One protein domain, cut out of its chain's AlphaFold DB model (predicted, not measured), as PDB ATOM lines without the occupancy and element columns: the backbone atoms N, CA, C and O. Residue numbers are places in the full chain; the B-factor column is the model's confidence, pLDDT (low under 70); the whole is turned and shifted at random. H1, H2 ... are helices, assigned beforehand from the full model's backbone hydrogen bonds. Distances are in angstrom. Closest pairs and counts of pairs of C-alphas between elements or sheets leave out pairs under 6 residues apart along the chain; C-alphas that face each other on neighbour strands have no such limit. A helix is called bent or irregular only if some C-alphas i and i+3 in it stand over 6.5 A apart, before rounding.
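AT A GLANCE: This is residues 209 to 284 of the 415 residues of an uncharacterized protein of Absidia glauca (UniProt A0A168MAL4). The longest helix, H3, lies across one end of a small triangle of helices, H1, H2 and H4. Within the triangle H4 is side by side with H1 and runs the opposite way, H2 crosses H4 steeply, and H4 makes the core, meeting each of the other three; residues 262 to 267, of which 262 belongs to H3, stick out from this body. The printed part has 76 residues with four named helices, in the order H1, H2, H3, H4, and no named strand, and its class is all helix. It is compact, with a radius of gyration of the C-alphas of 11.9 A, and rounded, spanning 35 by 29 by 18 A.

HOW THE PARTS SIT: Begin with H3, residues 247 to 262, and look from it to the hub, H4, residues 273 to 283: they touch, about perpendicular at 86 degrees, with residues 252 to 256 of H3 alone. Their closest C-alphas are those of Gln 255 and Leu 283, 6.8 A apart. From H4 turn to H1, residues 216 to 229, which touches it at a shallow tilt of 18 degrees, opposite ways; their closest C-alphas, of Val 220 and Tyr 277, are 6.2 A apart. H2, residues 236 to 245, touches H4 at a steep tilt of 50 degrees, the same way, with the C-alphas of Gly 239 and Val 273 closest at 4.5 A. With one of these three pairs at a shallow tilt, the helix packing is mostly crossed, but only just. H1 and H2 are close but not clearly touching, the closest C-alphas, of Phe 223 and Leu 242, being 7.5 A apart. H3 is also close to but not clearly touching H1 and H2. In H1 and H2 every O i to N i+4 pair is within hydrogen-bond range; in H3 it is 10 of 12 and in H4 5 of 7.

IN THESE COORDINATES: Find C-alpha 247 at (178.313, 176.106, 177.377); from there H3 runs 21.1 A to C-alpha 262. It is irregular, with C-alphas 248 and 251 8.8 A apart, and has a kink of 36 degrees near residue 254. H1 starts at C-alpha 216, (172.620, 183.343, 182.492), and is 19.9 A long. H2 measures 14.1 A. H4 runs 15.2 A to C-alpha 283 at (174.721, 180.018, 192.291); it is irregular, but only just, with C-alphas 278 and 281 6.6 A apart.

THE WHOLE: Look to Trp 213 and Val 266 for the two C-alphas farthest apart, 37.2 A. The printed part has no cut. The link from H2 to H3 is tight, and those from H1 to H2 and from H3 to H4 are short. The mean pLDDT of the printed part is 91.6, and no printed residue is under 70.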
ATOM      1  N   ALA A 209     171.151 178.462 172.455       94.50
ATOM      2  CA  ALA A 209     172.447 178.612 173.105       94.50
ATOM      3  C   ALA A 209     172.526 179.988 173.778       94.50
ATOM      4  O   ALA A 209     172.024 180.975 173.236       94.50
ATOM      5  N   ALA A 210     173.150 180.049 174.954       92.62
ATOM      6  CA  ALA A 210     173.371 181.292 175.681       92.62
ATOM      7  C   ALA A 210     174.479 182.107 175.004       92.62
ATOM      8  O   ALA A 210     175.552 181.577 174.685       92.62
ATOM      9  N   SER A 211     174.264 183.407 174.803       90.38
ATOM     10  CA  SER A 211     175.341 184.282 174.325       90.38
ATOM     11  C   SER A 211     176.402 184.497 175.410       90.38
ATOM     12  O   SER A 211     176.098 184.497 176.597       90.38
ATOM     13  N   LYS A 212     177.652 184.774 175.015       86.56
ATOM     14  CA  LYS A 212     178.742 185.131 175.952       86.56
ATOM     15  C   LYS A 212     178.478 186.415 176.752       86.56
ATOM     16  O   LYS A 212     179.167 186.667 177.732       86.56
ATOM     17  N   TRP A 213     177.526 187.226 176.292       87.31
ATOM     18  CA  TRP A 213     177.140 188.516 176.871       87.31
ATOM     19  C   TRP A 213     175.691 188.522 177.379       87.31
ATOM     20  O   TRP A 213     175.169 189.578 177.724       87.31
ATOM     21  N   GLU A 214     175.016 187.371 177.357       88.94
ATOM     22  CA  GLU A 214     173.671 187.225 177.911       88.94
ATOM     23  C   GLU A 214     173.772 186.868 179.395       88.94
ATOM     24  O   GLU A 214     174.618 186.071 179.799       88.94
ATOM     25  N   ASP A 215     172.904 187.471 180.200       90.69
ATOM     26  CA  ASP A 215     172.731 187.108 181.603       90.69
ATOM     27  C   ASP A 215     172.248 185.643 181.699       90.69
ATOM     28  O   ASP A 215     171.181 185.322 181.159       90.69
ATOM     29  N   PRO A 216     172.993 184.746 182.377       91.88
ATOM     30  CA  PRO A 216     172.620 183.343 182.492       91.88
ATOM     31  C   PRO A 216     171.258 183.119 183.157       91.88
ATOM     32  O   PRO A 216     170.595 182.139 182.818       91.88
ATOM     33  N   LEU A 217     170.816 184.006 184.060       92.38
ATOM     34  CA  LEU A 217     169.486 183.921 184.673       92.38
ATOM     35  C   LEU A 217     168.402 184.121 183.616       92.38
ATOM     36  O   LEU A 217     167.576 183.233 183.407       92.38
ATOM     37  N   LYS A 218     168.474 185.230 182.871       93.19
ATOM     38  CA  LYS A 218     167.539 185.541 181.777       93.19
ATOM     39  C   LYS A 218     167.559 184.471 180.683       93.19
ATOM     40  O   LYS A 218     166.510 184.151 180.124       93.19
ATOM     41  N   PHE A 219     168.718 183.870 180.396       95.19
ATOM     42  CA  PHE A 219     168.791 182.724 179.486       95.19
ATOM     43  C   PHE A 219     168.023 181.507 180.024       95.19
ATOM     44  O   PHE A 219     167.233 180.905 179.297       95.19
ATOM     45  N   VAL A 220     168.246 181.142 181.291       94.88
ATOM     46  CA  VAL A 220     167.603 179.989 181.943       94.88
ATOM     47  C   VAL A 220     166.091 180.194 182.070       94.88
ATOM     48  O   VAL A 220     165.337 179.267 181.785       94.88
ATOM     49  N   GLU A 221     165.629 181.404 182.392       93.88
ATOM     50  CA  GLU A 221     164.208 181.780 182.362       93.88
ATOM     51  C   GLU A 221     163.604 181.632 180.961       93.88
ATOM     52  O   GLU A 221     162.560 180.998 180.793       93.88
ATOM     53  N   ARG A 222     164.286 182.158 179.937       93.88
ATOM     54  CA  ARG A 222     163.860 182.075 178.534       93.88
ATOM     55  C   ARG A 222     163.787 180.630 178.038       93.88
ATOM     56  O   ARG A 222     162.839 180.279 177.335       93.88
ATOM     57  N   PHE A 223     164.749 179.788 178.419       95.19
ATOM     58  CA  PHE A 223     164.738 178.356 178.112       95.19
ATOM     59  C   PHE A 223     163.598 177.647 178.847       95.19
ATOM     60  O   PHE A 223     162.856 176.886 178.233       95.19
ATOM     61  N   TYR A 224     163.405 177.933 180.138       93.81
ATOM     62  CA  TYR A 224     162.351 177.323 180.949       93.81
ATOM     63  C   TYR A 224     160.939 177.681 180.462       93.81
ATOM     64  O   TYR A 224     160.055 176.824 180.456       93.81
ATOM     65  N   GLY A 225     160.737 178.914 179.987       89.81
ATOM     66  CA  GLY A 225     159.490 179.336 179.346       89.81
ATOM     67  C   GLY A 225     159.162 178.486 178.116       89.81
ATOM     68  O   GLY A 225     158.091 177.890 178.054       89.81
ATOM     69  N   ILE A 226     160.110 178.351 177.181       89.69
ATOM     70  CA  ILE A 226     159.931 177.537 175.964       89.69
ATOM     71  C   ILE A 226     159.784 176.045 176.310       89.69
ATOM     72  O   ILE A 226     158.973 175.348 175.704       89.69
ATOM     73  N   PHE A 227     160.506 175.564 177.325       91.31
ATOM     74  CA  PHE A 227     160.381 174.202 177.840       91.31
ATOM     75  C   PHE A 227     158.963 173.907 178.354       91.31
ATOM     76  O   PHE A 227     158.402 172.862 178.032       91.31
ATOM     77  N   ARG A 228     158.337 174.851 179.072       89.25
ATOM     78  CA  ARG A 228     156.924 174.730 179.460       89.25
ATOM     79  C   ARG A 228     155.972 174.810 178.265       89.25
ATOM     80  O   ARG A 228     155.028 174.028 178.229       89.25
ATOM     81  N   SER A 229     156.221 175.684 177.287       83.38
ATOM     82  CA  SER A 229     155.413 175.758 176.056       83.38
ATOM     83  C   SER A 229     155.455 174.467 175.226       83.38
ATOM     84  O   SER A 229     154.479 174.140 174.563       83.38
ATOM     85  N   ALA A 230     156.543 173.690 175.296       86.19
ATOM     86  CA  ALA A 230     156.629 172.375 174.655       86.19
ATOM     87  C   ALA A 230     155.735 171.297 175.310       86.19
ATOM     88  O   ALA A 230     155.541 170.231 174.723       86.19
ATOM     89  N   GLY A 231     155.221 171.530 176.526       80.38
ATOM     90  CA  GLY A 231     154.331 170.600 177.234       80.38
ATOM     91  C   GLY A 231     154.952 169.238 177.576       80.38
ATOM     92  O   GLY A 231     154.224 168.284 177.839       80.38
ATOM     93  N   VAL A 232     156.282 169.113 177.536       86.00
ATOM     94  CA  VAL A 232     156.983 167.834 177.728       86.00
ATOM     95  C   VAL A 232     157.294 167.534 179.193       86.00
ATOM     96  O   VAL A 232     157.485 168.429 180.016       86.00
ATOM     97  N   ILE A 233     157.385 166.241 179.509       89.38
ATOM     98  CA  ILE A 233     157.768 165.754 180.836       89.38
ATOM     99  C   ILE A 233     159.251 166.075 181.085       89.38
ATOM    100  O   ILE A 233     160.119 165.761 180.264       89.38
ATOM    101  N   ASP A 234     159.534 166.707 182.224       92.94
ATOM    102  CA  ASP A 234     160.892 167.085 182.620       92.94
ATOM    103  C   ASP A 234     161.750 165.856 182.931       92.94
ATOM    104  O   ASP A 234     161.292 164.894 183.543       92.94
ATOM    105  N   SER A 235     162.997 165.882 182.468       93.94
ATOM    106  CA  SER A 235     163.914 164.745 182.536       93.94
ATOM    107  C   SER A 235     165.375 165.185 182.448       93.94
ATOM    108  O   SER A 235     165.707 166.276 181.969       93.94
ATOM    109  N   VAL A 236     166.278 164.291 182.857       94.19
ATOM    110  CA  VAL A 236     167.739 164.483 182.770       94.19
ATOM    111  C   VAL A 236     168.219 164.780 181.338       94.19
ATOM    112  O   VAL A 236     169.229 165.466 181.154       94.19
ATOM    113  N   ALA A 237     167.493 164.330 180.306       92.88
ATOM    114  CA  ALA A 237     167.811 164.640 178.911       92.88
ATOM    115  C   ALA A 237     167.687 166.147 178.622       92.88
ATOM    116  O   ALA A 237     168.634 166.758 178.124       92.88
ATOM    117  N   TYR A 238     166.575 166.776 179.015       94.75
ATOM    118  CA  TYR A 238     166.383 168.220 178.846       94.75
ATOM    119  C   TYR A 238     167.286 169.045 179.770       94.75
ATOM    120  O   TYR A 238     167.812 170.073 179.344       94.75
ATOM    121  N   GLY A 239     167.568 168.560 180.985       94.94
ATOM    122  CA  GLY A 239     168.605 169.150 181.841       94.94
ATOM    123  C   GLY A 239     169.985 169.149 181.169       94.94
ATOM    124  O   GLY A 239     170.698 170.152 181.189       94.94
ATOM    125  N   SER A 240     170.336 168.064 180.473       94.94
ATOM    126  CA  SER A 240     171.581 167.963 179.698       94.94
ATOM    127  C   SER A 240     171.604 168.900 178.482       94.94
ATOM    128  O   SER A 240     172.648 169.489 178.196       94.94
ATOM    129  N   ILE A 241     170.466 169.089 177.801       95.62
ATOM    130  CA  ILE A 241     170.318 170.072 176.712       95.62
ATOM    131  C   ILE A 241     170.523 171.496 177.250       95.62
ATOM    132  O   ILE A 241     171.329 172.234 176.687       95.62
ATOM    133  N   LEU A 242     169.907 171.861 178.381       96.38
ATOM    134  CA  LEU A 242     170.103 173.171 179.018       96.38
ATOM    135  C   LEU A 242     171.572 173.408 179.418       96.38
ATOM    136  O   LEU A 242     172.136 174.461 179.121       96.38
ATOM    137  N   LEU A 243     172.239 172.422 180.028       95.56
ATOM    138  CA  LEU A 243     173.664 172.537 180.376       95.56
ATOM    139  C   LEU A 243     174.573 172.661 179.141       95.56
ATOM    140  O   LEU A 243     175.610 173.319 179.218       95.56
ATOM    141  N   LYS A 244     174.199 172.053 178.007       95.19
ATOM    142  CA  LYS A 244     174.890 172.222 176.718       95.19
ATOM    143  C   LYS A 244     174.633 173.612 176.124       95.19
ATOM    144  O   LYS A 244     175.565 174.234 175.623       95.19
ATOM    145  N   ALA A 245     173.406 174.116 176.219       95.06
ATOM    146  CA  ALA A 245     173.036 175.455 175.767       95.06
ATOM    147  C   ALA A 245     173.768 176.559 176.558       95.06
ATOM    148  O   ALA A 245     174.169 177.572 175.988       95.06
ATOM    149  N   LEU A 246     174.031 176.323 177.848       94.44
ATOM    150  CA  LEU A 246     174.830 177.172 178.742       94.44
ATOM    151  C   LEU A 246     176.360 177.040 178.568       94.44
ATOM    152  O   LEU A 246     177.110 177.560 179.393       94.44
ATOM    153  N   ALA A 247     176.872 176.369 177.527       90.44
ATOM    154  CA  ALA A 247     178.313 176.106 177.377       90.44
ATOM    155  C   ALA A 247     179.202 177.369 177.320       90.44
ATOM    156  O   ALA A 247     180.380 177.309 177.677       90.44
ATOM    157  N   SER A 248     178.656 178.516 176.906       89.44
ATOM    158  CA  SER A 248     179.322 179.827 176.963       89.44
ATOM    159  C   SER A 248     179.566 180.314 178.400       89.44
ATOM    160  O   SER A 248     180.568 180.981 178.655       89.44
ATOM    161  N   CYS A 249     178.716 179.916 179.346       90.69
ATOM    162  CA  CYS A 249     178.761 180.246 180.771       90.69
ATOM    163  C   CYS A 249     179.434 179.113 181.572       90.69
ATOM    164  O   CYS A 249     178.896 178.620 182.565       90.69
ATOM    165  N   SER A 250     180.607 178.654 181.113       90.06
ATOM    166  CA  SER A 250     181.191 177.374 181.554       90.06
ATOM    167  C   SER A 250     181.437 177.257 183.067       90.06
ATOM    168  O   SER A 250     181.364 176.153 183.606       90.06
ATOM    169  N   ASP A 251     181.691 178.365 183.768       90.81
ATOM    170  CA  ASP A 251     181.917 178.360 185.218       90.81
ATOM    171  C   ASP A 251     180.624 178.160 186.015       90.81
ATOM    172  O   ASP A 251     180.614 177.370 186.957       90.81
ATOM    173  N   LEU A 252     179.505 178.738 185.567       92.38
ATOM    174  CA  LEU A 252     178.183 178.437 186.125       92.38
ATOM    175  C   LEU A 252     177.818 176.961 185.891       92.38
ATOM    176  O   LEU A 252     177.334 176.288 186.797       92.38
ATOM    177  N   VAL A 253     178.125 176.407 184.712       93.94
ATOM    178  CA  VAL A 253     177.919 174.972 184.428       93.94
ATOM    179  C   VAL A 253     178.751 174.080 185.363       93.94
ATOM    180  O   VAL A 253     178.260 173.035 185.800       93.94
ATOM    181  N   LYS A 254     179.982 174.480 185.721       94.06
ATOM    182  CA  LYS A 254     180.794 173.785 186.741       94.06
ATOM    183  C   LYS A 254     180.165 173.903 188.130       94.06
ATOM    184  O   LYS A 254     180.077 172.891 188.819       94.06
ATOM    185  N   GLN A 255     179.700 175.093 188.524       93.00
ATOM    186  CA  GLN A 255     179.027 175.319 189.809       93.00
ATOM    187  C   GLN A 255     177.779 174.437 189.945       93.00
ATOM    188  O   GLN A 255     177.701 173.673 190.900       93.00
ATOM    189  N   ILE A 256     176.873 174.432 188.955       94.19
ATOM    190  CA  ILE A 256     175.661 173.590 188.958       94.19
ATOM    191  C   ILE A 256     176.022 172.109 189.150       94.19
ATOM    192  O   ILE A 256     175.441 171.429 189.999       94.19
ATOM    193  N   LYS A 257     177.002 171.603 188.386       93.94
ATOM    194  CA  LYS A 257     177.457 170.205 188.474       93.94
ATOM    195  C   LYS A 257     178.103 169.884 189.824       93.94
ATOM    196  O   LYS A 257     177.856 168.806 190.357       93.94
ATOM    197  N   SER A 258     178.890 170.807 190.377       93.12
ATOM    198  CA  SER A 258     179.517 170.672 191.696       93.12
ATOM    199  C   SER A 258     178.462 170.619 192.805       93.12
ATOM    200  O   SER A 258     178.410 169.648 193.552       93.12
ATOM    201  N   THR A 259     177.528 171.576 192.835       92.44
ATOM    202  CA  THR A 259     176.407 171.615 193.790       92.44
ATOM    203  C   THR A 259     175.559 170.342 193.726       92.44
ATOM    204  O   THR A 259     175.249 169.742 194.758       92.44
ATOM    205  N   TYR A 260     175.238 169.874 192.515       93.62
ATOM    206  CA  TYR A 260     174.526 168.612 192.314       93.62
ATOM    207  C   TYR A 260     175.310 167.405 192.852       93.62
ATOM    208  O   TYR A 260     174.741 166.542 193.519       93.62
ATOM    209  N   ALA A 261     176.623 167.346 192.606       92.00
ATOM    210  CA  ALA A 261     177.482 166.276 193.103       92.00
ATOM    211  C   ALA A 261     177.615 166.279 194.639       92.00
ATOM    212  O   ALA A 261     177.670 165.199 195.227       92.00
ATOM    213  N   SER A 262     177.615 167.458 195.273       89.94
ATOM    214  CA  SER A 262     177.711 167.639 196.731       89.94
ATOM    215  C   SER A 262     176.415 167.348 197.496       89.94
ATOM    216  O   SER A 262     176.466 167.084 198.695       89.94
ATOM    217  N   THR A 263     175.255 167.377 196.835       88.94
ATOM    218  CA  THR A 263     173.964 167.044 197.464       88.94
ATOM    219  C   THR A 263     173.940 165.558 197.863       88.94
ATOM    220  O   THR A 263     174.289 164.731 197.018       88.94
ATOM    221  N   PRO A 264     173.524 165.154 199.080       89.25
ATOM    222  CA  PRO A 264     173.458 163.739 199.468       89.25
ATOM    223  C   PRO A 264     172.693 162.883 198.450       89.25
ATOM    224  O   PRO A 264     171.701 163.334 197.888       89.25
ATOM    225  N   ALA A 265     173.156 161.657 198.181       85.12
ATOM    226  CA  ALA A 265     172.535 160.790 197.173       85.12
ATOM    227  C   ALA A 265     171.108 160.349 197.562       85.12
ATOM    228  O   ALA A 265     170.244 160.204 196.700       85.12
ATOM    229  N   VAL A 266     170.852 160.177 198.861       86.06
ATOM    230  CA  VAL A 266     169.515 159.894 199.398       86.06
ATOM    231  C   VAL A 266     168.662 161.157 199.286       86.06
ATOM    232  O   VAL A 266     168.972 162.169 199.907       86.06
ATOM    233  N   GLY A 267     167.595 161.097 198.486       82.81
ATOM    234  CA  GLY A 267     166.702 162.236 198.250       82.81
ATOM    235  C   GLY A 267     167.228 163.277 197.255       82.81
ATOM    236  O   GLY A 267     166.628 164.346 197.143       82.81
ATOM    237  N   ARG A 268     168.315 162.995 196.516       87.44
ATOM    238  CA  ARG A 268     168.786 163.893 195.451       87.44
ATOM    239  C   ARG A 268     167.713 163.994 194.349       87.44
ATOM    240  O   ARG A 268     167.347 162.955 193.799       87.44
ATOM    241  N   PRO A 269     167.217 165.194 193.994       89.81
ATOM    242  CA  PRO A 269     166.369 165.362 192.812       89.81
ATOM    243  C   PRO A 269     167.165 165.050 191.539       89.81
ATOM    244  O   PRO A 269     168.393 165.094 191.551       89.81
ATOM    245  N   GLU A 270     166.493 164.775 190.423       92.31
ATOM    246  CA  GLU A 270     167.173 164.604 189.134       92.31
ATOM    247  C   GLU A 270     167.789 165.919 188.621       92.31
ATOM    248  O   GLU A 270     167.236 167.000 188.832       92.31
ATOM    249  N   LEU A 271     168.902 165.832 187.877       93.31
ATOM    250  CA  LEU A 271     169.516 166.973 187.177       93.31
ATOM    251  C   LEU A 271     168.724 167.332 185.906       93.31
ATOM    252  O   LEU A 271     169.206 167.191 184.783       93.31
ATOM    253  N   ASN A 272     167.477 167.746 186.104       95.62
ATOM    254  CA  ASN A 272     166.512 168.100 185.069       95.62
ATOM    255  C   ASN A 272     166.382 169.634 184.919       95.62
ATOM    256  O   ASN A 272     167.113 170.394 185.566       95.62
ATOM    257  N   VAL A 273     165.494 170.117 184.043       95.19
ATOM    258  CA  VAL A 273     165.375 171.562 183.768       95.19
ATOM    259  C   VAL A 273     164.875 172.309 185.005       95.19
ATOM    260  O   VAL A 273     165.412 173.362 185.344       95.19
ATOM    261  N   SER A 274     163.896 171.752 185.722       94.56
ATOM    262  CA  SER A 274     163.319 172.358 186.928       94.56
ATOM    263  C   SER A 274     164.316 172.460 188.081       94.56
ATOM    264  O   SER A 274     164.270 173.443 188.822       94.56
ATOM    265  N   TYR A 275     165.227 171.493 188.236       95.12
ATOM    266  CA  TYR A 275     166.338 171.602 189.182       95.12
ATOM    267  C   TYR A 275     167.236 172.785 188.813       95.12
ATOM    268  O   TYR A 275     167.419 173.690 189.623       95.12
ATOM    269  N   ILE A 276     167.727 172.836 187.569       94.69
ATOM    270  CA  ILE A 276     168.642 173.896 187.117       94.69
ATOM    271  C   ILE A 276     167.985 175.277 187.261       94.69
ATOM    272  O   ILE A 276     168.592 176.177 187.837       94.69
ATOM    273  N   TYR A 277     166.733 175.426 186.820       95.50
ATOM    274  CA  TYR A 277     165.958 176.665 186.934       95.50
ATOM    275  C   TYR A 277     165.855 177.174 188.382       95.50
ATOM    276  O   TYR A 277     166.014 178.367 188.626       95.50
ATOM    277  N   ARG A 278     165.647 176.278 189.356       93.69
ATOM    278  CA  ARG A 278     165.578 176.635 190.785       93.69
ATOM    279  C   ARG A 278     166.949 176.896 191.407       93.69
ATOM    280  O   ARG A 278     167.049 177.697 192.326       93.69
ATOM    281  N   THR A 279     167.998 176.212 190.952       91.50
ATOM    282  CA  THR A 279     169.330 176.293 191.570       91.50
ATOM    283  C   THR A 279     170.162 177.466 191.046       91.50
ATOM    284  O   THR A 279     170.909 178.062 191.817       91.50
ATOM    285  N   VAL A 280     170.043 177.836 189.766       92.94
ATOM    286  CA  VAL A 280     170.863 178.904 189.156       92.94
ATOM    287  C   VAL A 280     170.746 180.265 189.872       92.94
ATOM    288  O   VAL A 280     171.805 180.844 190.119       92.94
ATOM    289  N   PRO A 281     169.562 180.746 190.314       91.56
ATOM    290  CA  PRO A 281     169.430 181.971 191.122       91.56
ATOM    291  C   PRO A 281     170.218 181.988 192.439       91.56
ATOM    292  O   PRO A 281     170.457 183.057 192.992       91.56
ATOM    293  N   HIS A 282     170.627 180.825 192.954       89.00
ATOM    294  CA  HIS A 282     171.417 180.707 194.183       89.00
ATOM    295  C   HIS A 282     172.922 180.517 193.929       89.00
ATOM    296  O   HIS A 282     173.713 180.619 194.863       89.00
ATOM    297  N   LEU A 283     173.320 180.219 192.687       87.62
ATOM    298  CA  LEU A 283     174.721 180.018 192.291       87.62
ATOM    299  C   LEU A 283     175.281 181.210 191.514       87.62
ATOM    300  O   LEU A 283     176.453 181.553 191.666       87.62
ATOM    301  N   TYR A 284     174.449 181.842 190.687       82.06
ATOM    302  CA  TYR A 284     174.832 183.018 189.929       82.06
ATOM    303  C   TYR A 284     174.710 184.274 190.794       82.06
ATOM    304  O   TYR A 284     173.615 184.763 191.062       82.06
TER     305      TYR A 284